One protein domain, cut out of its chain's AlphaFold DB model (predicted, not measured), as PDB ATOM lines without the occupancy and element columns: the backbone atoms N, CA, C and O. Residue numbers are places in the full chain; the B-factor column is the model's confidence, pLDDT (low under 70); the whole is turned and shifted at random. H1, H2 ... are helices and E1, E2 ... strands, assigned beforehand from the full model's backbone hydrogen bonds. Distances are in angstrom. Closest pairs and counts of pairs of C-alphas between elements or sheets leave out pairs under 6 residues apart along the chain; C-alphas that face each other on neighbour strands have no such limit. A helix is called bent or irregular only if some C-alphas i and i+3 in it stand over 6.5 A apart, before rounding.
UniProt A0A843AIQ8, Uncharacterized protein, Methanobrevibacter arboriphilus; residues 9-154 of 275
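Overview. This is residues 9 to 154 of the 275 residues of an uncharacterized protein of Methanobrevibacter arboriphilus (UniProt A0A843AIQ8). A long, twisted and bent hairpin, E10 and E11, runs nearly the length of the domain; over one half E4, E7 and E8 widen it, and the small sheet E3, E5, E9 packs over part of one face as a partial sandwich. At the other end the hairpin of E1 and E2 lies beside E11, and E6 beside E10. H1 sits beside E11, while H2 stands up from the widened half. The 146 printed residues hold, in order, E1 E2 H1 E3 H2 E4 to E11, mostly strand: a branched mixed sheet of eight and an antiparallel sheet of order E3, E5, E9. The whole is compact, with a radius of gyration of the C-alphas of 16.7 A, yet elongated, spanning 52 by 30 by 26 A.

Along the chain. E1, residues 9 to 11, begins with C-alpha 9 at (0.841, 37.738, -29.101). E2 is residues 14 to 17, H1 19 to 25, and E3 26 to 31, 16.9 A long. H2, residues 49 to 57, is irregular, with C-alphas 53 and 56 7.9 A apart. E4 is residues 58 to 62, E5 67 to 73, 19.6 A, and E6 81 to 84. E7, residues 87 to 94, 20.6 A, bends by 59 degrees at residue 90. E8 is residues 100 to 102 and E9 107 to 109. E10, residues 115 to 132, 42.1 A, bends by 99 degrees at residue 128. E11, residues 135 to 153, 48.4 A, bends by 72 degrees at residue 138 and ends with C-alpha 153 at (-35.943, 17.353, -19.951).

Arrangement. E10 and E11 are an antiparallel hairpin, with N 121 and O 146 2.8 A apart. On one side of E11 lie E2, parallel, N 17 to O 140 2.8 A, and E4, parallel, N 61 to O 151 3.0 A. E1 is antiparallel to E2, N 9 to O 16 3.0 A. On one side of E10 lie E6, antiparallel, N 81 to O 131 3.0 A, and E7, antiparallel, N 92 to O 122 2.8 A. E8 is antiparallel to E7, N 93 to O 101 2.9 A. In the smaller sheet, N 29 and O 70 of E3 and E5 are 2.8 A apart, as are N 69 and O 107 of E5 and E9. The closest C-alphas of E5 and E7, Ala 71 and Ala 91, are 6.3 A apart. H1 stands at the branched sheet's level, height 1.9 A, its closest C-alphas to E11 being Ala 22 and Gly 144, 4.2 A. H2 stands up from that sheet at a height of 7.3 A. O i to N i+4 pairs within range number 0 of 3 in H1 and 0 of 5 in H2; O i to N i+3 pairs, 4 of 4 and 4 of 6.

Size, cuts and confidence. The C-alphas farthest apart, of Asn 12 and Asn 154, are 52.8 A apart. The printed part has no cut. The link from E3 to H2, 17 residues, is long; its residues 38 to 39 pair antiparallel with 60 to 61 of E4. Mean pLDDT of the printed part is 91.4; residues 76 to 77 are under 70.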
ATOM      1  N   TYR A   9      -0.566  37.355 -29.040       84.06
ATOM      2  CA  TYR A   9       0.841  37.738 -29.101       84.06
ATOM      3  C   TYR A   9       1.489  37.157 -30.361       84.06
ATOM      4  O   TYR A   9       1.155  36.048 -30.772       84.06
ATOM      5  N   ILE A  10       2.399  37.910 -30.982       81.12
ATOM      6  CA  ILE A  10       3.240  37.428 -32.083       81.12
ATOM      7  C   ILE A  10       4.635  37.179 -31.516       81.12
ATOM      8  O   ILE A  10       5.302  38.126 -31.097       81.12
ATOM      9  N   GLY A  11       5.079  35.924 -31.513       75.12
ATOM     10  CA  GLY A  11       6.394  35.522 -31.016       75.12
ATOM     11  C   GLY A  11       7.053  34.504 -31.926       75.12
ATOM     12  O   GLY A  11       6.397  33.581 -32.395       75.12
ATOM     13  N   ASN A  12       8.353  34.671 -32.184       75.44
ATOM     14  CA  ASN A  12       9.148  33.776 -33.037       75.44
ATOM     15  C   ASN A  12       8.540  33.511 -34.436       75.44
ATOM     16  O   ASN A  12       8.753  32.445 -35.003       75.44
ATOM     17  N   GLY A  13       7.791  34.473 -34.991       80.56
ATOM     18  CA  GLY A  13       7.140  34.348 -36.304       80.56
ATOM     19  C   GLY A  13       5.756  33.683 -36.295       80.56
ATOM     20  O   GLY A  13       5.127  33.612 -37.348       80.56
ATOM     21  N   ASP A  14       5.249  33.279 -35.127       90.00
ATOM     22  CA  ASP A  14       3.939  32.644 -34.965       90.00
ATOM     23  C   ASP A  14       2.968  33.552 -34.198       90.00
ATOM     24  O   ASP A  14       3.342  34.253 -33.252       90.00
ATOM     25  N   ILE A  15       1.687  33.497 -34.562       91.81
ATOM     26  CA  ILE A  15       0.601  34.083 -33.773       91.81
ATOM     27  C   ILE A  15       0.184  33.090 -32.685       91.81
ATOM     28  O   ILE A  15      -0.257  31.979 -32.978       91.81
ATOM     29  N   GLU A  16       0.206  33.504 -31.427       92.75
ATOM     30  CA  GLU A  16      -0.425  32.780 -30.329       92.75
ATOM     31  C   GLU A  16      -1.707  33.490 -29.888       92.75
ATOM     32  O   GLU A  16      -1.690  34.664 -29.524       92.75
ATOM     33  N   ILE A  17      -2.824  32.761 -29.906       91.19
ATOM     34  CA  ILE A  17      -4.133  33.200 -29.415       91.19
ATOM     35  C   ILE A  17      -4.444  32.408 -28.144       91.19
ATOM     36  O   ILE A  17      -4.603  31.188 -28.194       91.19
ATOM     37  N   SER A  18      -4.569  33.080 -27.009       90.31
ATOM     38  CA  SER A  18      -4.771  32.491 -25.686       90.31
ATOM     39  C   SER A  18      -5.895  33.193 -24.912       90.31
ATOM     40  O   SER A  18      -6.538  34.127 -25.393       90.31
ATOM     41  N   ASN A  19      -6.177  32.709 -23.698       82.19
ATOM     42  CA  ASN A  19      -7.134  33.318 -22.766       82.19
ATOM     43  C   ASN A  19      -8.517  33.582 -23.400       82.19
ATOM     44  O   ASN A  19      -9.043  32.740 -24.127       82.19
ATOM     45  N   SER A  20      -9.130  34.731 -23.103       84.00
ATOM     46  CA  SER A  20     -10.456  35.103 -23.604       84.00
ATOM     47  C   SER A  20     -10.524  35.229 -25.125       84.00
ATOM     48  O   SER A  20     -11.598  35.035 -25.691       84.00
ATOM     49  N   ASP A  21      -9.408  35.508 -25.801       87.69
ATOM     50  CA  ASP A  21      -9.379  35.603 -27.263       87.69
ATOM     51  C   ASP A  21      -9.482  34.215 -27.907       87.69
ATOM     52  O   ASP A  21     -10.176  34.032 -28.909       87.69
ATOM     53  N   ALA A  22      -8.901  33.187 -27.280       90.06
ATOM     54  CA  ALA A  22      -9.014  31.800 -27.733       90.06
ATOM     55  C   ALA A  22     -10.455  31.244 -27.642       90.06
ATOM     56  O   ALA A  22     -10.829  30.329 -28.390       90.06
ATOM     57  N   ASP A  23     -11.302  31.812 -26.776       90.25
ATOM     58  CA  ASP A  23     -12.720  31.444 -26.643       90.25
ATOM     59  C   ASP A  23     -13.539  31.793 -27.898       90.25
ATOM     60  O   ASP A  23     -14.563  31.154 -28.171       90.25
ATOM     61  N   ALA A  24     -13.103  32.788 -28.682       88.25
ATOM     62  CA  ALA A  24     -13.720  33.144 -29.962       88.25
ATOM     63  C   ALA A  24     -13.506  32.063 -31.032       88.25
ATOM     64  O   ALA A  24     -14.334  31.908 -31.935       88.25
ATOM     65  N   TYR A  25     -12.440  31.274 -30.880       90.81
ATOM     66  CA  TYR A  25     -12.079  30.199 -31.797       90.81
ATOM     67  C   TYR A  25     -12.586  28.826 -31.358       90.81
ATOM     68  O   TYR A  25     -12.394  27.837 -32.065       90.81
ATOM     69  N   THR A  26     -13.264  28.759 -30.212       92.06
ATOM     70  CA  THR A  26     -13.721  27.521 -29.582       92.06
ATOM     71  C   THR A  26     -15.232  27.378 -29.678       92.06
ATOM     72  O   THR A  26     -15.980  28.224 -29.198       92.06
ATOM     73  N   ASP A  27     -15.711  26.277 -30.258       93.56
ATOM     74  CA  ASP A  27     -17.146  26.037 -30.425       93.56
ATOM     75  C   ASP A  27     -17.479  24.532 -30.273       93.56
ATOM     76  O   ASP A  27     -16.621  23.641 -30.266       93.56
ATOM     77  N   LEU A  28     -18.762  24.239 -30.090       94.81
ATOM     78  CA  LEU A  28     -19.337  22.913 -29.942       94.81
ATOM     79  C   LEU A  28     -20.281  22.631 -31.105       94.81
ATOM     80  O   LEU A  28     -21.329  23.255 -31.257       94.81
ATOM     81  N   SER A  29     -19.989  21.581 -31.863       94.19
ATOM     82  CA  SER A  29     -20.991  20.978 -32.729       94.19
ATOM     83  C   SER A  29     -21.768  19.920 -31.956       94.19
ATOM     84  O   SER A  29     -21.185  19.042 -31.315       94.19
ATOM     85  N   ALA A  30     -23.092  19.970 -32.044       93.81
ATOM     86  CA  ALA A  30     -23.977  18.939 -31.526       93.81
ATOM     87  C   ALA A  30     -24.981  18.555 -32.617       93.81
ATOM     88  O   ALA A  30     -25.544  19.432 -33.272       93.81
ATOM     89  N   LYS A  31     -25.208  17.254 -32.838       92.00
ATOM     90  CA  LYS A  31     -26.095  16.784 -33.918       92.00
ATOM     91  C   LYS A  31     -27.264  15.941 -33.429       92.00
ATOM     92  O   LYS A  31     -27.129  15.087 -32.550       92.00
ATOM     93  N   SER A  32     -28.406  16.166 -34.073       88.06
ATOM     94  CA  SER A  32     -29.594  15.324 -33.955       88.06
ATOM     95  C   SER A  32     -29.458  14.054 -34.801       88.06
ATOM     96  O   SER A  32     -28.728  14.003 -35.785       88.06
ATOM     97  N   THR A  33     -30.198  13.022 -34.419       86.56
ATOM     98  CA  THR A  33     -30.337  11.730 -35.097       86.56
ATOM     99  C   THR A  33     -31.806  11.305 -35.077       86.56
ATOM    100  O   THR A  33     -32.646  11.926 -34.424       86.56
ATOM    101  N   THR A  34     -32.131  10.193 -35.734       79.81
ATOM    102  CA  THR A  34     -33.483   9.612 -35.702       79.81
ATOM    103  C   THR A  34     -33.928   9.163 -34.306       79.81
ATOM    104  O   THR A  34     -35.126   9.123 -34.039       79.81
ATOM    105  N   LYS A  35     -32.984   8.839 -33.410       82.06
ATOM    106  CA  LYS A  35     -33.256   8.345 -32.047       82.06
ATOM    107  C   LYS A  35     -33.007   9.384 -30.949       82.06
ATOM    108  O   LYS A  35     -33.299   9.114 -29.790       82.06
ATOM    109  N   ALA A  36     -32.451  10.544 -31.287       84.75
ATOM    110  CA  ALA A  36     -32.144  11.596 -30.325       84.75
ATOM    111  C   ALA A  36     -32.122  12.951 -31.027       84.75
ATOM    112  O   ALA A  36     -31.365  13.127 -31.975       84.75
ATOM    113  N   LYS A  37     -32.921  13.912 -30.563       90.75
ATOM    114  CA  LYS A  37     -32.952  15.267 -31.120       90.75
ATOM    115  C   LYS A  37     -32.456  16.295 -30.110       90.75
ATOM    116  O   LYS A  37     -32.563  16.105 -28.899       90.75
ATOM    117  N   ILE A  38     -31.942  17.384 -30.660       92.81
ATOM    118  CA  ILE A  38     -31.650  18.631 -29.965       92.81
ATOM    119  C   ILE A  38     -32.812  19.576 -30.246       92.81
ATOM    120  O   ILE A  38     -33.262  19.690 -31.388       92.81
ATOM    121  N   TYR A  39     -33.311  20.231 -29.206       90.88
ATOM    122  CA  TYR A  39     -34.447  21.138 -29.301       90.88
ATOM    123  C   TYR A  39     -34.038  22.537 -28.867       90.88
ATOM    124  O   TYR A  39     -33.286  22.704 -27.907       90.88
ATOM    125  N   SER A  40     -34.597  23.547 -29.517       87.69
ATOM    126  CA  SER A  40     -34.524  24.913 -29.010       87.69
ATOM    127  C   SER A  40     -35.336  25.049 -27.720       87.69
ATOM    128  O   SER A  40     -36.313  24.330 -27.483       87.69
ATOM    129  N   LEU A  41     -34.957  26.009 -26.880       84.25
ATOM    130  CA  LEU A  41     -35.812  26.433 -25.780       84.25
ATOM    131  C   LEU A  41     -37.028  27.184 -26.315       84.25
ATOM    132  O   LEU A  41     -36.882  28.211 -26.961       84.25
ATOM    133  N   GLU A  42     -38.226  26.708 -25.973       75.94
ATOM    134  CA  GLU A  42     -39.484  27.400 -26.298       75.94
ATOM    135  C   GLU A  42     -39.558  28.812 -25.688       75.94
ATOM    136  O   GLU A  42     -40.264  29.670 -26.203       75.94
ATOM    137  N   SER A  43     -38.839  29.069 -24.589       79.56
ATOM    138  CA  SER A  43     -38.722  30.404 -24.001       79.56
ATOM    139  C   SER A  43     -37.420  30.561 -23.219       79.56
ATOM    140  O   SER A  43     -37.157  29.793 -22.289       79.56
ATOM    141  N   LYS A  44     -36.641  31.599 -23.553       80.81
ATOM    142  CA  LYS A  44     -35.433  32.007 -22.813       80.81
ATOM    143  C   LYS A  44     -35.745  32.612 -21.434       80.81
ATOM    144  O   LYS A  44     -34.856  32.684 -20.593       80.81
ATOM    145  N   LYS A  45     -37.003  32.998 -21.159       79.06
ATOM    146  CA  LYS A  45     -37.439  33.496 -19.836       79.06
ATOM    147  C   LYS A  45     -37.392  32.415 -18.746       79.06
ATOM    148  O   LYS A  45     -37.350  32.738 -17.572       79.06
ATOM    149  N   LYS A  46     -37.388  31.131 -19.128       84.38
ATOM    150  CA  LYS A  46     -37.320  29.993 -18.192       84.38
ATOM    151  C   LYS A  46     -35.891  29.622 -17.774       84.38
ATOM    152  O   LYS A  46     -35.717  28.655 -17.036       84.38
ATOM    153  N   ILE A  47     -34.876  30.325 -18.282       91.88
ATOM    154  CA  ILE A  47     -33.480  30.118 -17.888       91.88
ATOM    155  C   ILE A  47     -33.271  30.780 -16.514       91.88
ATOM    156  O   ILE A  47     -33.558  31.971 -16.398       91.88
ATOM    157  N   PRO A  48     -32.778  30.059 -15.488       93.62
ATOM    158  CA  PRO A  48     -32.469  30.651 -14.186       93.62
ATOM    159  C   PRO A  48     -31.488  31.823 -14.300       93.62
ATOM    160  O   PRO A  48     -30.538  31.744 -15.081       93.62
ATOM    161  N   THR A  49     -31.657  32.860 -13.473       93.75
ATOM    162  CA  THR A  49     -30.841  34.092 -13.498       93.75
ATOM    163  C   THR A  49     -29.338  33.805 -13.499       93.75
ATOM    164  O   THR A  49     -28.608  34.336 -14.332       93.75
ATOM    165  N   LYS A  50     -28.880  32.855 -12.671       94.56
ATOM    166  CA  LYS A  50     -27.465  32.441 -12.600       94.56
ATOM    167  C   LYS A  50     -26.872  31.899 -13.913       94.56
ATOM    168  O   LYS A  50     -25.655  31.862 -14.064       94.56
ATOM    169  N   TYR A  51     -27.705  31.472 -14.862       94.81
ATOM    170  CA  TYR A  51     -27.280  30.954 -16.167       94.81
ATOM    171  C   TYR A  51     -27.630  31.880 -17.333       94.81
ATOM    172  O   TYR A  51     -27.408  31.520 -18.489       94.81
ATOM    173  N   LYS A  52     -28.157  33.077 -17.052       93.00
ATOM    174  CA  LYS A  52     -28.671  33.991 -18.075       93.00
ATOM    175  C   LYS A  52     -27.614  34.390 -19.107       93.00
ATOM    176  O   LYS A  52     -27.923  34.436 -20.292       93.00
ATOM    177  N   LYS A  53     -26.354  34.531 -18.683       93.06
ATOM    178  CA  LYS A  53     -25.201  34.821 -19.557       93.06
ATOM    179  C   LYS A  53     -24.954  33.791 -20.673       93.06
ATOM    180  O   LYS A  53     -24.260  34.092 -21.634       93.06
ATOM    181  N   TYR A  54     -25.531  32.589 -20.580       92.69
ATOM    182  CA  TYR A  54     -25.372  31.525 -21.580       92.69
ATOM    183  C   TYR A  54     -26.565  31.385 -22.533       92.69
ATOM    184  O   TYR A  54     -26.601  30.447 -23.330       92.69
ATOM    185  N   GLU A  55     -27.555  32.280 -22.483       90.75
ATOM    186  CA  GLU A  55     -28.833  32.102 -23.187       90.75
ATOM    187  C   GLU A  55     -28.725  31.950 -24.715       90.75
ATOM    188  O   GLU A  55     -29.588  31.328 -25.340       90.75
ATOM    189  N   ASN A  56     -27.662  32.489 -25.318       89.62
ATOM    190  CA  ASN A  56     -27.388  32.387 -26.754       89.62
ATOM    191  C   ASN A  56     -26.662  31.085 -27.139       89.62
ATOM    192  O   ASN A  56     -26.612  30.737 -28.314       89.62
ATOM    193  N   TYR A  57     -26.195  30.321 -26.151       90.75
ATOM    194  CA  TYR A  57     -25.539  29.017 -26.298       90.75
ATOM    195  C   TYR A  57     -26.340  27.918 -25.602       90.75
ATOM    196  O   TYR A  57     -25.777  27.012 -24.984       90.75
ATOM    197  N   THR A  58     -27.672  28.021 -25.654       94.38
ATOM    198  CA  THR A  58     -28.563  27.127 -24.917       94.38
ATOM    199  C   THR A  58     -29.424  26.244 -25.812       94.38
ATOM    200  O   THR A  58     -30.020  26.705 -26.784       94.38
ATOM    201  N   PHE A  59     -29.574  24.975 -25.434       94.12
ATOM    202  CA  PHE A  59     -30.494  24.031 -26.069       94.12
ATOM    203  C   PHE A  59     -31.076  23.032 -25.057       94.12
ATOM    204  O   PHE A  59     -30.698  23.001 -23.886       94.12
ATOM    205  N   LYS A  60     -32.023  22.202 -25.500       94.00
ATOM    206  CA  LYS A  60     -32.611  21.116 -24.710       94.00
ATOM    207  C   LYS A  60     -32.354  19.756 -25.331       94.00
ATOM    208  O   LYS A  60     -32.292  19.622 -26.555       94.00
ATOM    209  N   VAL A  61     -32.311  18.733 -24.486       95.38
ATOM    210  CA  VAL A  61     -32.233  17.322 -24.887       95.38
ATOM    211  C   VAL A  61     -33.120  16.462 -23.987       95.38
ATOM    212  O   VAL A  61     -33.468  16.856 -22.875       95.38
ATOM    213  N   ALA A  62     -33.492  15.276 -24.458       95.50
ATOM    214  CA  ALA A  62     -34.218  14.307 -23.643       95.50
ATOM    215  C   ALA A  62     -33.269  13.566 -22.686       95.50
ATOM    216  O   ALA A  62     -32.189  13.123 -23.088       95.50
ATOM    217  N   LYS A  63     -33.693  13.375 -21.434       96.38
ATOM    218  CA  LYS A  63     -32.979  12.540 -20.454       96.38
ATOM    219  C   LYS A  63     -32.743  11.126 -21.001       96.38
ATOM    220  O   LYS A  63     -33.651  10.510 -21.551       96.38
ATOM    221  N   GLY A  64     -31.533  10.595 -20.829       93.81
ATOM    222  CA  GLY A  64     -31.147   9.250 -21.273       93.81
ATOM    223  C   GLY A  64     -30.919   9.093 -22.783       93.81
ATOM    224  O   GLY A  64     -30.413   8.050 -23.215       93.81
ATOM    225  N   SER A  65     -31.226  10.114 -23.589       92.81
ATOM    226  CA  SER A  65     -30.985  10.087 -25.033       92.81
ATOM    227  C   SER A  65     -29.505  10.268 -25.354       92.81
ATOM    228  O   SER A  65     -28.798  11.052 -24.726       92.81
ATOM    229  N   LYS A  66     -29.026   9.509 -26.348       93.94
ATOM    230  CA  LYS A  66     -27.631   9.544 -26.804       93.94
ATOM    231  C   LYS A  66     -27.441  10.704 -27.783       93.94
ATOM    232  O   LYS A  66     -27.812  10.576 -28.947       93.94
ATOM    233  N   ILE A  67     -26.870  11.809 -27.312       95.69
ATOM    234  CA  ILE A  67     -26.567  12.992 -28.127       95.69
ATOM    235  C   ILE A  67     -25.101  12.946 -28.544       95.69
ATOM    236  O   ILE A  67     -24.249  12.509 -27.767       95.69
ATOM    237  N   TYR A  68     -24.820  13.362 -29.777       95.69
ATOM    238  CA  TYR A  68     -23.470  13.387 -30.323       95.69
ATOM    239  C   TYR A  68     -22.921  14.805 -30.326       95.69
ATOM    240  O   TYR A  68     -23.606  15.730 -30.762       95.69
ATOM    241  N   TYR A  69     -21.676  14.930 -29.884       96.50
ATOM    242  CA  TYR A  69     -20.951  16.179 -29.708       96.50
ATOM    243  C   TYR A  69     -19.581  16.089 -30.372       96.50
ATOM    244  O   TYR A  69     -18.997  15.007 -30.445       96.50
ATOM    245  N   LYS A  70     -19.059  17.216 -30.840       95.50
ATOM    246  CA  LYS A  70     -17.697  17.343 -31.354       95.50
ATOM    247  C   LYS A  70     -17.204  18.753 -31.051       95.50
ATOM    248  O   LYS A  70     -17.921  19.710 -31.337       95.50
ATOM    249  N   ALA A  71     -16.005  18.878 -30.491       95.94
ATOM    250  CA  ALA A  71     -15.361  20.181 -30.402       95.94
ATOM    251  C   ALA A  71     -14.972  20.628 -31.813       95.94
ATOM    252  O   ALA A  71     -14.451  19.835 -32.603       95.94
ATOM    253  N   ILE A  72     -15.266  21.875 -32.143       93.69
ATOM    254  CA  ILE A  72     -14.916  22.463 -33.429       93.69
ATOM    255  C   ILE A  72     -14.181  23.772 -33.178       93.69
ATOM    256  O   ILE A  72     -14.444  24.457 -32.193       93.69
ATOM    257  N   ALA A  73     -13.263  24.102 -34.079       89.94
ATOM    258  CA  ALA A  73     -12.635  25.406 -34.098       89.94
ATOM    259  C   ALA A  73     -13.310  26.256 -35.184       89.94
ATOM    260  O   ALA A  73     -13.650  25.734 -36.251       89.94
ATOM    261  N   ARG A  74     -13.561  27.534 -34.901       82.50
ATOM    262  CA  ARG A  74     -14.128  28.504 -35.853       82.50
ATOM    263  C   ARG A  74     -13.253  29.745 -35.888       82.50
ATOM    264  O   ARG A  74     -12.603  30.033 -34.905       82.50
ATOM    265  N   SER A  75     -13.245  30.475 -36.993       71.69
ATOM    266  CA  SER A  75     -12.445  31.701 -37.146       71.69
ATOM    267  C   SER A  75     -13.287  32.964 -37.326       71.69
ATOM    268  O   SER A  75     -12.739  34.047 -37.462       71.69
ATOM    269  N   SER A  76     -14.619  32.853 -37.330       65.06
ATOM    270  CA  SER A  76     -15.502  33.934 -37.786       65.06
ATOM    271  C   SER A  76     -15.639  35.118 -36.825       65.06
ATOM    272  O   SER A  76     -16.211  36.126 -37.217       65.06
ATOM    273  N   ASN A  77     -15.187  34.991 -35.573       68.25
ATOM    274  CA  ASN A  77     -15.509  35.944 -34.503       68.25
ATOM    275  C   ASN A  77     -14.275  36.450 -33.737       68.25
ATOM    276  O   ASN A  77     -14.439  36.994 -32.648       68.25
ATOM    277  N   GLY A  78     -13.063  36.205 -34.235       75.56
ATOM    278  CA  GLY A  78     -11.833  36.610 -33.556       75.56
ATOM    279  C   GLY A  78     -11.041  37.656 -34.337       75.56
ATOM    280  O   GLY A  78     -11.310  37.902 -35.511       75.56
ATOM    281  N   VAL A  79     -10.072  38.273 -33.660       83.12
ATOM    282  CA  VAL A  79      -9.233  39.364 -34.194       83.12
ATOM    283  C   VAL A  79      -8.318  38.879 -35.323       83.12
ATOM    284  O   VAL A  79      -8.108  39.590 -36.300       83.12
ATOM    285  N   VAL A  80      -7.813  37.646 -35.221       86.38
ATOM    286  CA  VAL A  80      -7.069  36.981 -36.297       86.38
ATOM    287  C   VAL A  80      -8.068  36.444 -37.314       86.38
ATOM    288  O   VAL A  80      -8.869  35.551 -37.005       86.38
ATOM    289  N   THR A  81      -8.019  36.991 -38.522       86.56
ATOM    290  CA  THR A  81      -8.959  36.687 -39.609       86.56
ATOM    291  C   THR A  81      -8.292  35.835 -40.689       86.56
ATOM    292  O   THR A  81      -7.138  35.436 -40.552       86.56
ATOM    293  N   ASN A  82      -9.033  35.465 -41.742       87.44
ATOM    294  CA  ASN A  82      -8.522  34.688 -42.884       87.44
ATOM    295  C   ASN A  82      -7.774  33.394 -42.512       87.44
ATOM    296  O   ASN A  82      -6.891  32.936 -43.237       87.44
ATOM    297  N   ILE A  83      -8.151  32.781 -41.385       89.81
ATOM    298  CA  ILE A  83      -7.496  31.570 -40.895       89.81
ATOM    299  C   ILE A  83      -7.697  30.412 -41.876       89.81
ATOM    300  O   ILE A  83      -8.834  30.032 -42.176       89.81
ATOM    301  N   SER A  84      -6.596  29.787 -42.292       90.81
ATOM    302  CA  SER A  84      -6.582  28.564 -43.099       90.81
ATOM    303  C   SER A  84      -5.694  27.475 -42.481       90.81
ATOM    304  O   SER A  84      -4.875  27.717 -41.593       90.81
ATOM    305  N   GLY A  85      -5.926  26.219 -42.881       91.31
ATOM    306  CA  GLY A  85      -5.208  25.062 -42.332       91.31
ATOM    307  C   GLY A  85      -5.495  24.766 -40.853       91.31
ATOM    308  O   GLY A  85      -4.697  24.093 -40.202       91.31
ATOM    309  N   LEU A  86      -6.625  25.245 -40.320       90.62
ATOM    310  CA  LEU A  86      -7.014  25.073 -38.919       90.62
ATOM    311  C   LEU A  86      -7.192  23.587 -38.550       90.62
ATOM    312  O   LEU A  86      -8.057  22.889 -39.088       90.62
ATOM    313  N   LYS A  87      -6.398  23.105 -37.592       92.38
ATOM    314  CA  LYS A  87      -6.368  21.714 -37.117       92.38
ATOM    315  C   LYS A  87      -6.436  21.665 -35.594       92.38
ATOM    316  O   LYS A  87      -5.604  22.237 -34.901       92.38
ATOM    317  N   ILE A  88      -7.404  20.924 -35.057       94.25
ATOM    318  CA  ILE A  88      -7.514  20.678 -33.611       94.25
ATOM    319  C   ILE A  88      -6.448  19.660 -33.196       94.25
ATOM    320  O   ILE A  88      -6.470  18.522 -33.666       94.25
ATOM    321  N   LYS A  89      -5.559  20.039 -32.274       94.19
ATOM    322  CA  LYS A  89      -4.561  19.140 -31.674       94.19
ATOM    323  C   LYS A  89      -5.174  18.330 -30.537       94.19
ATOM    324  O   LYS A  89      -5.096  17.103 -30.504       94.19
ATOM    325  N   LYS A  90      -5.836  19.017 -29.607       94.88
ATOM    326  CA  LYS A  90      -6.418  18.418 -28.404       94.88
ATOM    327  C   LYS A  90      -7.711  19.127 -28.068       94.88
ATOM    328  O   LYS A  90      -7.746  20.346 -28.023       94.88
ATOM    329  N   ALA A  91      -8.758  18.370 -27.791       96.88
ATOM    330  CA  ALA A  91     -10.013  18.914 -27.323       96.88
ATOM    331  C   ALA A  91     -10.664  17.994 -26.301       96.88
ATOM    332  O   ALA A  91     -10.597  16.766 -26.395       96.88
ATOM    333  N   THR A  92     -11.345  18.598 -25.338       97.31
ATOM    334  CA  THR A  92     -12.158  17.891 -24.356       97.31
ATOM    335  C   THR A  92     -13.501  18.576 -24.186       97.31
ATOM    336  O   THR A  92     -13.627  19.786 -24.357       97.31
ATOM    337  N   VAL A  93     -14.512  17.785 -23.850       98.19
ATOM    338  CA  VAL A  93     -15.843  18.269 -23.496       98.19
ATOM    339  C   VAL A  93     -16.189  17.707 -22.128       98.19
ATOM    340  O   VAL A  93     -16.192  16.490 -21.939       98.19
ATOM    341  N   SER A  94     -16.463  18.601 -21.185       98.12
ATOM    342  CA  SER A  94     -16.995  18.281 -19.861       98.12
ATOM    343  C   SER A  94     -18.492  18.562 -19.869       98.12
ATOM    344  O   SER A  94     -18.898  19.644 -20.279       98.12
ATOM    345  N   PHE A  95     -19.316  17.608 -19.443       98.00
ATOM    346  CA  PHE A  95     -20.775  17.674 -19.611       98.00
ATOM    347  C   PHE A  95     -21.520  18.274 -18.410       98.00
ATOM    348  O   PHE A  95     -22.745  18.348 -18.420       98.00
ATOM    349  N   GLY A  96     -20.801  18.693 -17.366       96.69
ATOM    350  CA  GLY A  96     -21.387  19.291 -16.161       96.69
ATOM    351  C   GLY A  96     -22.059  18.290 -15.215       96.69
ATOM    352  O   GLY A  96     -22.588  18.691 -14.188       96.69
ATOM    353  N   ASP A  97     -22.036  16.995 -15.540       96.38
ATOM    354  CA  ASP A  97     -22.536  15.894 -14.705       96.38
ATOM    355  C   ASP A  97     -21.402  15.064 -14.070       96.38
ATOM    356  O   ASP A  97     -21.615  13.929 -13.651       96.38
ATOM    357  N   GLY A  98     -20.189  15.623 -14.048       96.56
ATOM    358  CA  GLY A  98     -18.960  14.952 -13.625       96.56
ATOM    359  C   GLY A  98     -18.251  14.183 -14.744       96.56
ATOM    360  O   GLY A  98     -17.102  13.791 -14.574       96.56
ATOM    361  N   THR A  99     -18.877  13.994 -15.915       97.38
ATOM    362  CA  THR A  99     -18.225  13.293 -17.031       97.38
ATOM    363  C   THR A  99     -17.452  14.240 -17.951       97.38
ATOM    364  O   THR A  99     -17.891  15.351 -18.265       97.38
ATOM    365  N   LYS A 100     -16.300  13.764 -18.439       97.50
ATOM    366  CA  LYS A 100     -15.434  14.449 -19.405       97.50
ATOM    367  C   LYS A 100     -14.950  13.464 -20.465       97.50
ATOM    368  O   LYS A 100     -14.703  12.300 -20.162       97.50
ATOM    369  N   LYS A 101     -14.846  13.909 -21.717       97.62
ATOM    370  CA  LYS A 101     -14.392  13.076 -22.844       97.62
ATOM    371  C   LYS A 101     -13.479  13.852 -23.784       97.62
ATOM    372  O   LYS A 101     -13.675  15.049 -23.981       97.62
ATOM    373  N   ILE A 102     -12.526  13.155 -24.397       95.94
ATOM    374  CA  ILE A 102     -11.715  13.681 -25.505       95.94
ATOM    375  C   ILE A 102     -12.616  13.836 -26.733       95.94
ATOM    376  O   ILE A 102     -13.365  12.920 -27.059       95.94
ATOM    377  N   ALA A 103     -12.568  14.987 -27.402       92.31
ATOM    378  CA  ALA A 103     -13.585  15.410 -28.368       92.31
ATOM    379  C   ALA A 103     -13.026  15.838 -29.739       92.31
ATOM    380  O   ALA A 103     -13.698  16.562 -30.474       92.31
ATOM    381  N   ASN A 104     -11.833  15.356 -30.111       89.06
ATOM    382  CA  ASN A 104     -11.238  15.569 -31.445       89.06
ATOM    383  C   ASN A 104     -12.097  14.942 -32.567       89.06
ATOM    384  O   ASN A 104     -12.023  15.324 -33.735       89.06
ATOM    385  N   LYS A 105     -12.937  13.967 -32.206       93.12
ATOM    386  CA  LYS A 105     -13.898  13.275 -33.071       93.12
ATOM    387  C   LYS A 105     -15.297  13.360 -32.454       93.12
ATOM    388  O   LYS A 105     -15.471  13.822 -31.329       93.12
ATOM    389  N   TRP A 106     -16.301  12.899 -33.198       95.25
ATOM    390  CA  TRP A 106     -17.655  12.764 -32.666       95.25
ATOM    391  C   TRP A 106     -17.672  11.813 -31.468       95.25
ATOM    392  O   TRP A 106     -17.346  10.636 -31.594       95.25
ATOM    393  N   ILE A 107     -18.125  12.316 -30.329       95.75
ATOM    394  CA  ILE A 107     -18.373  11.549 -29.113       95.75
ATOM    395  C   ILE A 107     -19.860  11.524 -28.810       95.75
ATOM    396  O   ILE A 107     -20.605  12.404 -29.227       95.75
ATOM    397  N   SER A 108     -20.301  10.518 -28.060       95.50
ATOM    398  CA  SER A 108     -21.679  10.453 -27.579       95.50
ATOM    399  C   SER A 108     -21.760  10.598 -26.067       95.50
ATOM    400  O   SER A 108     -20.878  10.129 -25.339       95.50
ATOM    401  N   HIS A 109     -22.827  11.223 -25.586       96.88
ATOM    402  CA  HIS A 109     -23.097  11.394 -24.164       96.88
ATOM    403  C   HIS A 109     -24.597  11.226 -23.865       96.88
ATOM    404  O   HIS A 109     -25.447  11.444 -24.734       96.88
ATOM    405  N   LYS A 110     -24.905  10.772 -22.645       95.88
ATOM    406  CA  LYS A 110     -26.260  10.541 -22.135       95.88
ATOM    407  C   LYS A 110     -26.366  11.101 -20.718       95.88
ATOM    408  O   LYS A 110     -25.747  10.557 -19.809       95.88
ATOM    409  N   TYR A 111     -27.244  12.076 -20.528       97.12
ATOM    410  CA  TYR A 111     -27.547  12.619 -19.206       97.12
ATOM    411  C   TYR A 111     -28.498  11.693 -18.448       97.12
ATOM    412  O   TYR A 111     -29.600  11.398 -18.925       97.12
ATOM    413  N   LYS A 112     -28.085  11.229 -17.266       95.62
ATOM    414  CA  LYS A 112     -28.889  10.314 -16.435       95.62
ATOM    415  C   LYS A 112     -29.978  11.034 -15.636       95.62
ATOM    416  O   LYS A 112     -31.056  10.476 -15.435       95.62
ATOM    417  N   LYS A 113     -29.711  12.266 -15.196       96.94
ATOM    418  CA  LYS A 113     -30.632  13.101 -14.412       96.94
ATOM    419  C   LYS A 113     -31.147  14.263 -15.270       96.94
ATOM    420  O   LYS A 113     -30.514  14.651 -16.247       96.94
ATOM    421  N   SER A 114     -32.341  14.755 -14.952       96.75
ATOM    422  CA  SER A 114     -32.885  15.977 -15.557       96.75
ATOM    423  C   SER A 114     -32.414  17.206 -14.803       96.75
ATOM    424  O   SER A 114     -32.237  17.142 -13.592       96.75
ATOM    425  N   GLY A 115     -32.274  18.325 -15.506       95.94
ATOM    426  CA  GLY A 115     -31.790  19.568 -14.920       95.94
ATOM    427  C   GLY A 115     -30.998  20.407 -15.910       95.94
ATOM    428  O   GLY A 115     -30.937  20.101 -17.101       95.94
ATOM    429  N   TRP A 116     -30.413  21.482 -15.397       97.12
ATOM    430  CA  TRP A 116     -29.508  22.354 -16.137       97.12
ATOM    431  C   TRP A 116     -28.068  21.880 -15.975       97.12
ATOM    432  O   TRP A 116     -27.641  21.602 -14.858       97.12
ATOM    433  N   TYR A 117     -27.327  21.834 -17.078       97.88
ATOM    434  CA  TYR A 117     -25.914  21.464 -17.099       97.88
ATOM    435  C   TYR A 117     -25.117  22.468 -17.923       97.88
ATOM    436  O   TYR A 117     -25.602  22.976 -18.938       97.88
ATOM    437  N   LEU A 118     -23.881  22.723 -17.498       97.88
ATOM    438  CA  LEU A 118     -22.912  23.499 -18.262       97.88
ATOM    439  C   LEU A 118     -21.987  22.538 -19.002       97.88
ATOM    440  O   LEU A 118     -21.249  21.773 -18.385       97.88
ATOM    441  N   ILE A 119     -22.027  22.593 -20.328       98.12
ATOM    442  CA  ILE A 119     -21.076  21.883 -21.173       98.12
ATOM    443  C   ILE A 119     -19.888  22.810 -21.392       98.12
ATOM    444  O   ILE A 119     -20.034  23.844 -22.040       98.12
ATOM    445  N   LYS A 120     -18.718  22.436 -20.876       97.56
ATOM    446  CA  LYS A 120     -17.463  23.164 -21.082       97.56
ATOM    447  C   LYS A 120     -16.638  22.462 -22.152       97.56
ATOM    448  O   LYS A 120     -16.243  21.309 -21.973       97.56
ATOM    449  N   VAL A 121     -16.390  23.155 -23.253       96.81
ATOM    450  CA  VAL A 121     -15.450  22.752 -24.300       96.81
ATOM    451  C   VAL A 121     -14.112  23.401 -24.007       96.81
ATOM    452  O   VAL A 121     -14.069  24.589 -23.707       96.81
ATOM    453  N   ASN A 122     -13.042  22.621 -24.106       95.69
ATOM    454  CA  ASN A 122     -11.676  23.119 -24.109       95.69
ATOM    455  C   ASN A 122     -10.962  22.588 -25.341       95.69
ATOM    456  O   ASN A 122     -11.047  21.381 -25.589       95.69
ATOM    457  N   LEU A 123     -10.263  23.442 -26.085       94.88
ATOM    458  CA  LEU A 123      -9.480  23.014 -27.237       94.88
ATOM    459  C   LEU A 123      -8.158  23.766 -27.385       94.88
ATOM    460  O   LEU A 123      -8.042  24.924 -27.011       94.88
ATOM    461  N   ASN A 124      -7.204  23.069 -27.998       94.75
ATOM    462  CA  ASN A 124      -5.979  23.604 -28.568       94.75
ATOM    463  C   ASN A 124      -5.988  23.299 -30.067       94.75
ATOM    464  O   ASN A 124      -6.275  22.159 -30.472       94.75
ATOM    465  N   ALA A 125      -5.658  24.287 -30.886       94.50
ATOM    466  CA  ALA A 125      -5.606  24.154 -32.336       94.50
ATOM    467  C   ALA A 125      -4.377  24.858 -32.911       94.50
ATOM    468  O   ALA A 125      -3.764  25.684 -32.252       94.50
ATOM    469  N   THR A 126      -4.037  24.515 -34.143       94.88
ATOM    470  CA  THR A 126      -2.985  25.165 -34.931       94.88
ATOM    471  C   THR A 126      -3.569  25.595 -36.263       94.88
ATOM    472  O   THR A 126      -4.473  24.929 -36.769       94.88
ATOM    473  N   PHE A 127      -3.037  26.641 -36.869       94.19
ATOM    474  CA  PHE A 127      -3.363  27.060 -38.225       94.19
ATOM    475  C   PHE A 127      -2.082  27.375 -38.989       94.19
ATOM    476  O   PHE A 127      -1.072  27.752 -38.406       94.19
ATOM    477  N   THR A 128      -2.115  27.178 -40.303       94.62
ATOM    478  CA  THR A 128      -0.940  27.401 -41.161       94.62
ATOM    479  C   THR A 128      -0.865  28.831 -41.671       94.62
ATOM    480  O   THR A 128       0.183  29.248 -42.141       94.62
ATOM    481  N   LYS A 129      -1.980  29.566 -41.618       93.88
ATOM    482  CA  LYS A 129      -2.074  30.962 -42.037       93.88
ATOM    483  C   LYS A 129      -3.194  31.653 -41.266       93.88
ATOM    484  O   LYS A 129      -4.284  31.089 -41.173       93.88
ATOM    485  N   GLY A 130      -2.937  32.843 -40.747       91.94
ATOM    486  CA  GLY A 130      -3.893  33.743 -40.116       91.94
ATOM    487  C   GLY A 130      -3.430  35.184 -40.305       91.94
ATOM    488  O   GLY A 130      -2.233  35.457 -40.253       91.94
ATOM    489  N   TYR A 131      -4.379  36.081 -40.556       89.75
ATOM    490  CA  TYR A 131      -4.107  37.486 -40.822       89.75
ATOM    491  C   TYR A 131      -4.257  38.315 -39.549       89.75
ATOM    492  O   TYR A 131      -5.331  38.327 -38.935       89.75
ATOM    493  N   LEU A 132      -3.191  39.018 -39.174       89.19
ATOM    494  CA  LEU A 132      -3.152  39.920 -38.029       89.19
ATOM    495  C   LEU A 132      -2.223  41.100 -38.345       89.19
ATOM    496  O   LEU A 132      -1.090  40.896 -38.768       89.19
ATOM    497  N   TYR A 133      -2.706  42.332 -38.156       86.75
ATOM    498  CA  TYR A 133      -1.930  43.572 -38.340       86.75
ATOM    499  C   TYR A 133      -1.134  43.663 -39.660       86.75
ATOM    500  O   TYR A 133       0.025  44.060 -39.667       86.75
ATOM    501  N   GLY A 134      -1.745  43.299 -40.792       86.75
ATOM    502  CA  GLY A 134      -1.076  43.384 -42.097       86.75
ATOM    503  C   GLY A 134      -0.209  42.179 -42.458       86.75
ATOM    504  O   GLY A 134       0.298  42.131 -43.575       86.75
ATOM    505  N   MET A 135      -0.066  41.200 -41.562       88.81
ATOM    506  CA  MET A 135       0.800  40.039 -41.749       88.81
ATOM    507  C   MET A 135      -0.002  38.745 -41.829       88.81
ATOM    508  O   MET A 135      -0.963  38.543 -41.088       88.81
ATOM    509  N   ASP A 136       0.440  37.853 -42.713       92.88
ATOM    510  CA  ASP A 136      -0.038  36.481 -42.818       92.88
ATOM    511  C   ASP A 136       0.960  35.548 -42.126       92.88
ATOM    512  O   ASP A 136       2.045  35.303 -42.651       92.88
ATOM    513  N   LEU A 137       0.591  35.011 -40.964       93.56
ATOM    514  CA  LEU A 137       1.481  34.181 -40.147       93.56
ATOM    515  C   LEU A 137       0.810  32.855 -39.757       93.56
ATOM    516  O   LEU A 137      -0.417  32.797 -39.613       93.56
ATOM    517  N   PRO A 138       1.572  31.764 -39.584       94.94
ATOM    518  CA  PRO A 138       1.075  30.571 -38.904       94.94
ATOM    519  C   PRO A 138       0.809  30.864 -37.421       94.94
ATOM    520  O   PRO A 138       1.142  31.931 -36.900       94.94
ATOM    521  N   GLY A 139       0.177  29.925 -36.721       94.25
ATOM    522  CA  GLY A 139      -0.064  30.133 -35.302       94.25
ATOM    523  C   GLY A 139      -0.908  29.083 -34.607       94.25
ATOM    524  O   GLY A 139      -1.287  28.047 -35.166       94.25
ATOM    525  N   ASN A 140      -1.204  29.364 -33.343       94.19
ATOM    526  CA  ASN A 140      -1.807  28.435 -32.406       94.19
ATOM    527  C   ASN A 140      -2.942  29.095 -31.619       94.19
ATOM    528  O   ASN A 140      -2.872  30.254 -31.229       94.19
ATOM    529  N   VAL A 141      -3.986  28.315 -31.347       92.69
ATOM    530  CA  VAL A 141      -5.024  28.625 -30.362       92.69
ATOM    531  C   VAL A 141      -4.752  27.771 -29.133       92.69
ATOM    532  O   VAL A 141      -4.765  26.538 -29.221       92.69
ATOM    533  N   VAL A 142      -4.536  28.414 -27.992       92.75
ATOM    534  CA  VAL A 142      -4.128  27.791 -26.734       92.75
ATOM    535  C   VAL A 142      -5.220  27.970 -25.682       92.75
ATOM    536  O   VAL A 142      -5.661  29.074 -25.388       92.75
ATOM    537  N   ASN A 143      -5.649  26.855 -25.088       91.56
ATOM    538  CA  ASN A 143      -6.605  26.774 -23.982       91.56
ATOM    539  C   ASN A 143      -7.961  27.455 -24.229       91.56
ATOM    540  O   ASN A 143      -8.667  27.801 -23.277       91.56
ATOM    541  N   GLY A 144      -8.373  27.561 -25.493       92.50
ATOM    542  CA  GLY A 144      -9.667  28.118 -25.856       92.50
ATOM    543  C   GLY A 144     -10.810  27.380 -25.163       92.50
ATOM    544  O   GLY A 144     -10.835  26.143 -25.082       92.50
ATOM    545  N   THR A 145     -11.745  28.146 -24.610       93.69
ATOM    546  CA  THR A 145     -12.843  27.659 -23.784       93.69
ATOM    547  C   THR A 145     -14.187  28.137 -24.326       93.69
ATOM    548  O   THR A 145     -14.378  29.275 -24.729       93.69
ATOM    549  N   ARG A 146     -15.197  27.266 -24.315       93.50
ATOM    550  CA  ARG A 146     -16.578  27.695 -24.580       93.50
ATOM    551  C   ARG A 146     -17.551  26.959 -23.692       93.50
ATOM    552  O   ARG A 146     -17.430  25.749 -23.500       93.50
ATOM    553  N   ILE A 147     -18.526  27.684 -23.155       95.81
ATOM    554  CA  ILE A 147     -19.535  27.121 -22.261       95.81
ATOM    555  C   ILE A 147     -20.911  27.202 -22.919       95.81
ATOM    556  O   ILE A 147     -21.366  28.276 -23.306       95.81
ATOM    557  N   TYR A 148     -21.578  26.055 -22.998       96.62
ATOM    558  CA  TYR A 148     -22.961  25.915 -23.446       96.62
ATOM    559  C   TYR A 148     -23.831  25.530 -22.265       96.62
ATOM    560  O   TYR A 148     -23.396  24.826 -21.354       96.62
ATOM    561  N   LEU A 149     -25.090  25.937 -22.314       96.88
ATOM    562  CA  LEU A 149     -26.085  25.548 -21.332       96.88
ATOM    563  C   LEU A 149     -27.021  24.512 -21.962       96.88
ATOM    564  O   LEU A 149     -27.595  24.727 -23.026       96.88
ATOM    565  N   VAL A 150     -27.198  23.368 -21.315       96.62
ATOM    566  CA  VAL A 150     -28.161  22.360 -21.764       96.62
ATOM    567  C   VAL A 150     -29.201  22.116 -20.690       96.62
ATOM    568  O   VAL A 150     -28.879  21.925 -19.517       96.62
ATOM    569  N   TYR A 151     -30.466  22.100 -21.099       96.00
ATOM    570  CA  TYR A 151     -31.548  21.632 -20.247       96.00
ATOM    571  C   TYR A 151     -31.949  20.208 -20.622       96.00
ATOM    572  O   TYR A 151     -32.386  19.929 -21.742       96.00
ATOM    573  N   VAL A 152     -31.812  19.300 -19.666       96.38
ATOM    574  CA  VAL A 152     -32.167  17.894 -19.818       96.38
ATOM    575  C   VAL A 152     -33.589  17.695 -19.313       96.38
ATOM    576  O   VAL A 152     -33.852  17.740 -18.111       96.38
ATOM    577  N   GLU A 153     -34.515  17.462 -20.238       94.50
ATOM    578  CA  GLU A 153     -35.943  17.353 -19.951       94.50
ATOM    579  C   GLU A 153     -36.358  15.889 -19.727       94.50
ATOM    580  O   GLU A 153     -36.001  14.986 -20.494       94.50
ATOM    581  N   ASN A 154     -37.170  15.654 -18.691       94.50
ATOM    582  CA  ASN A 154     -37.696  14.333 -18.331       94.50
ATOM    583  C   ASN A 154     -39.159  14.148 -18.781       94.50
ATOM    584  O   ASN A 154     -40.040  13.868 -17.963       94.50
TER     585      ASN A 154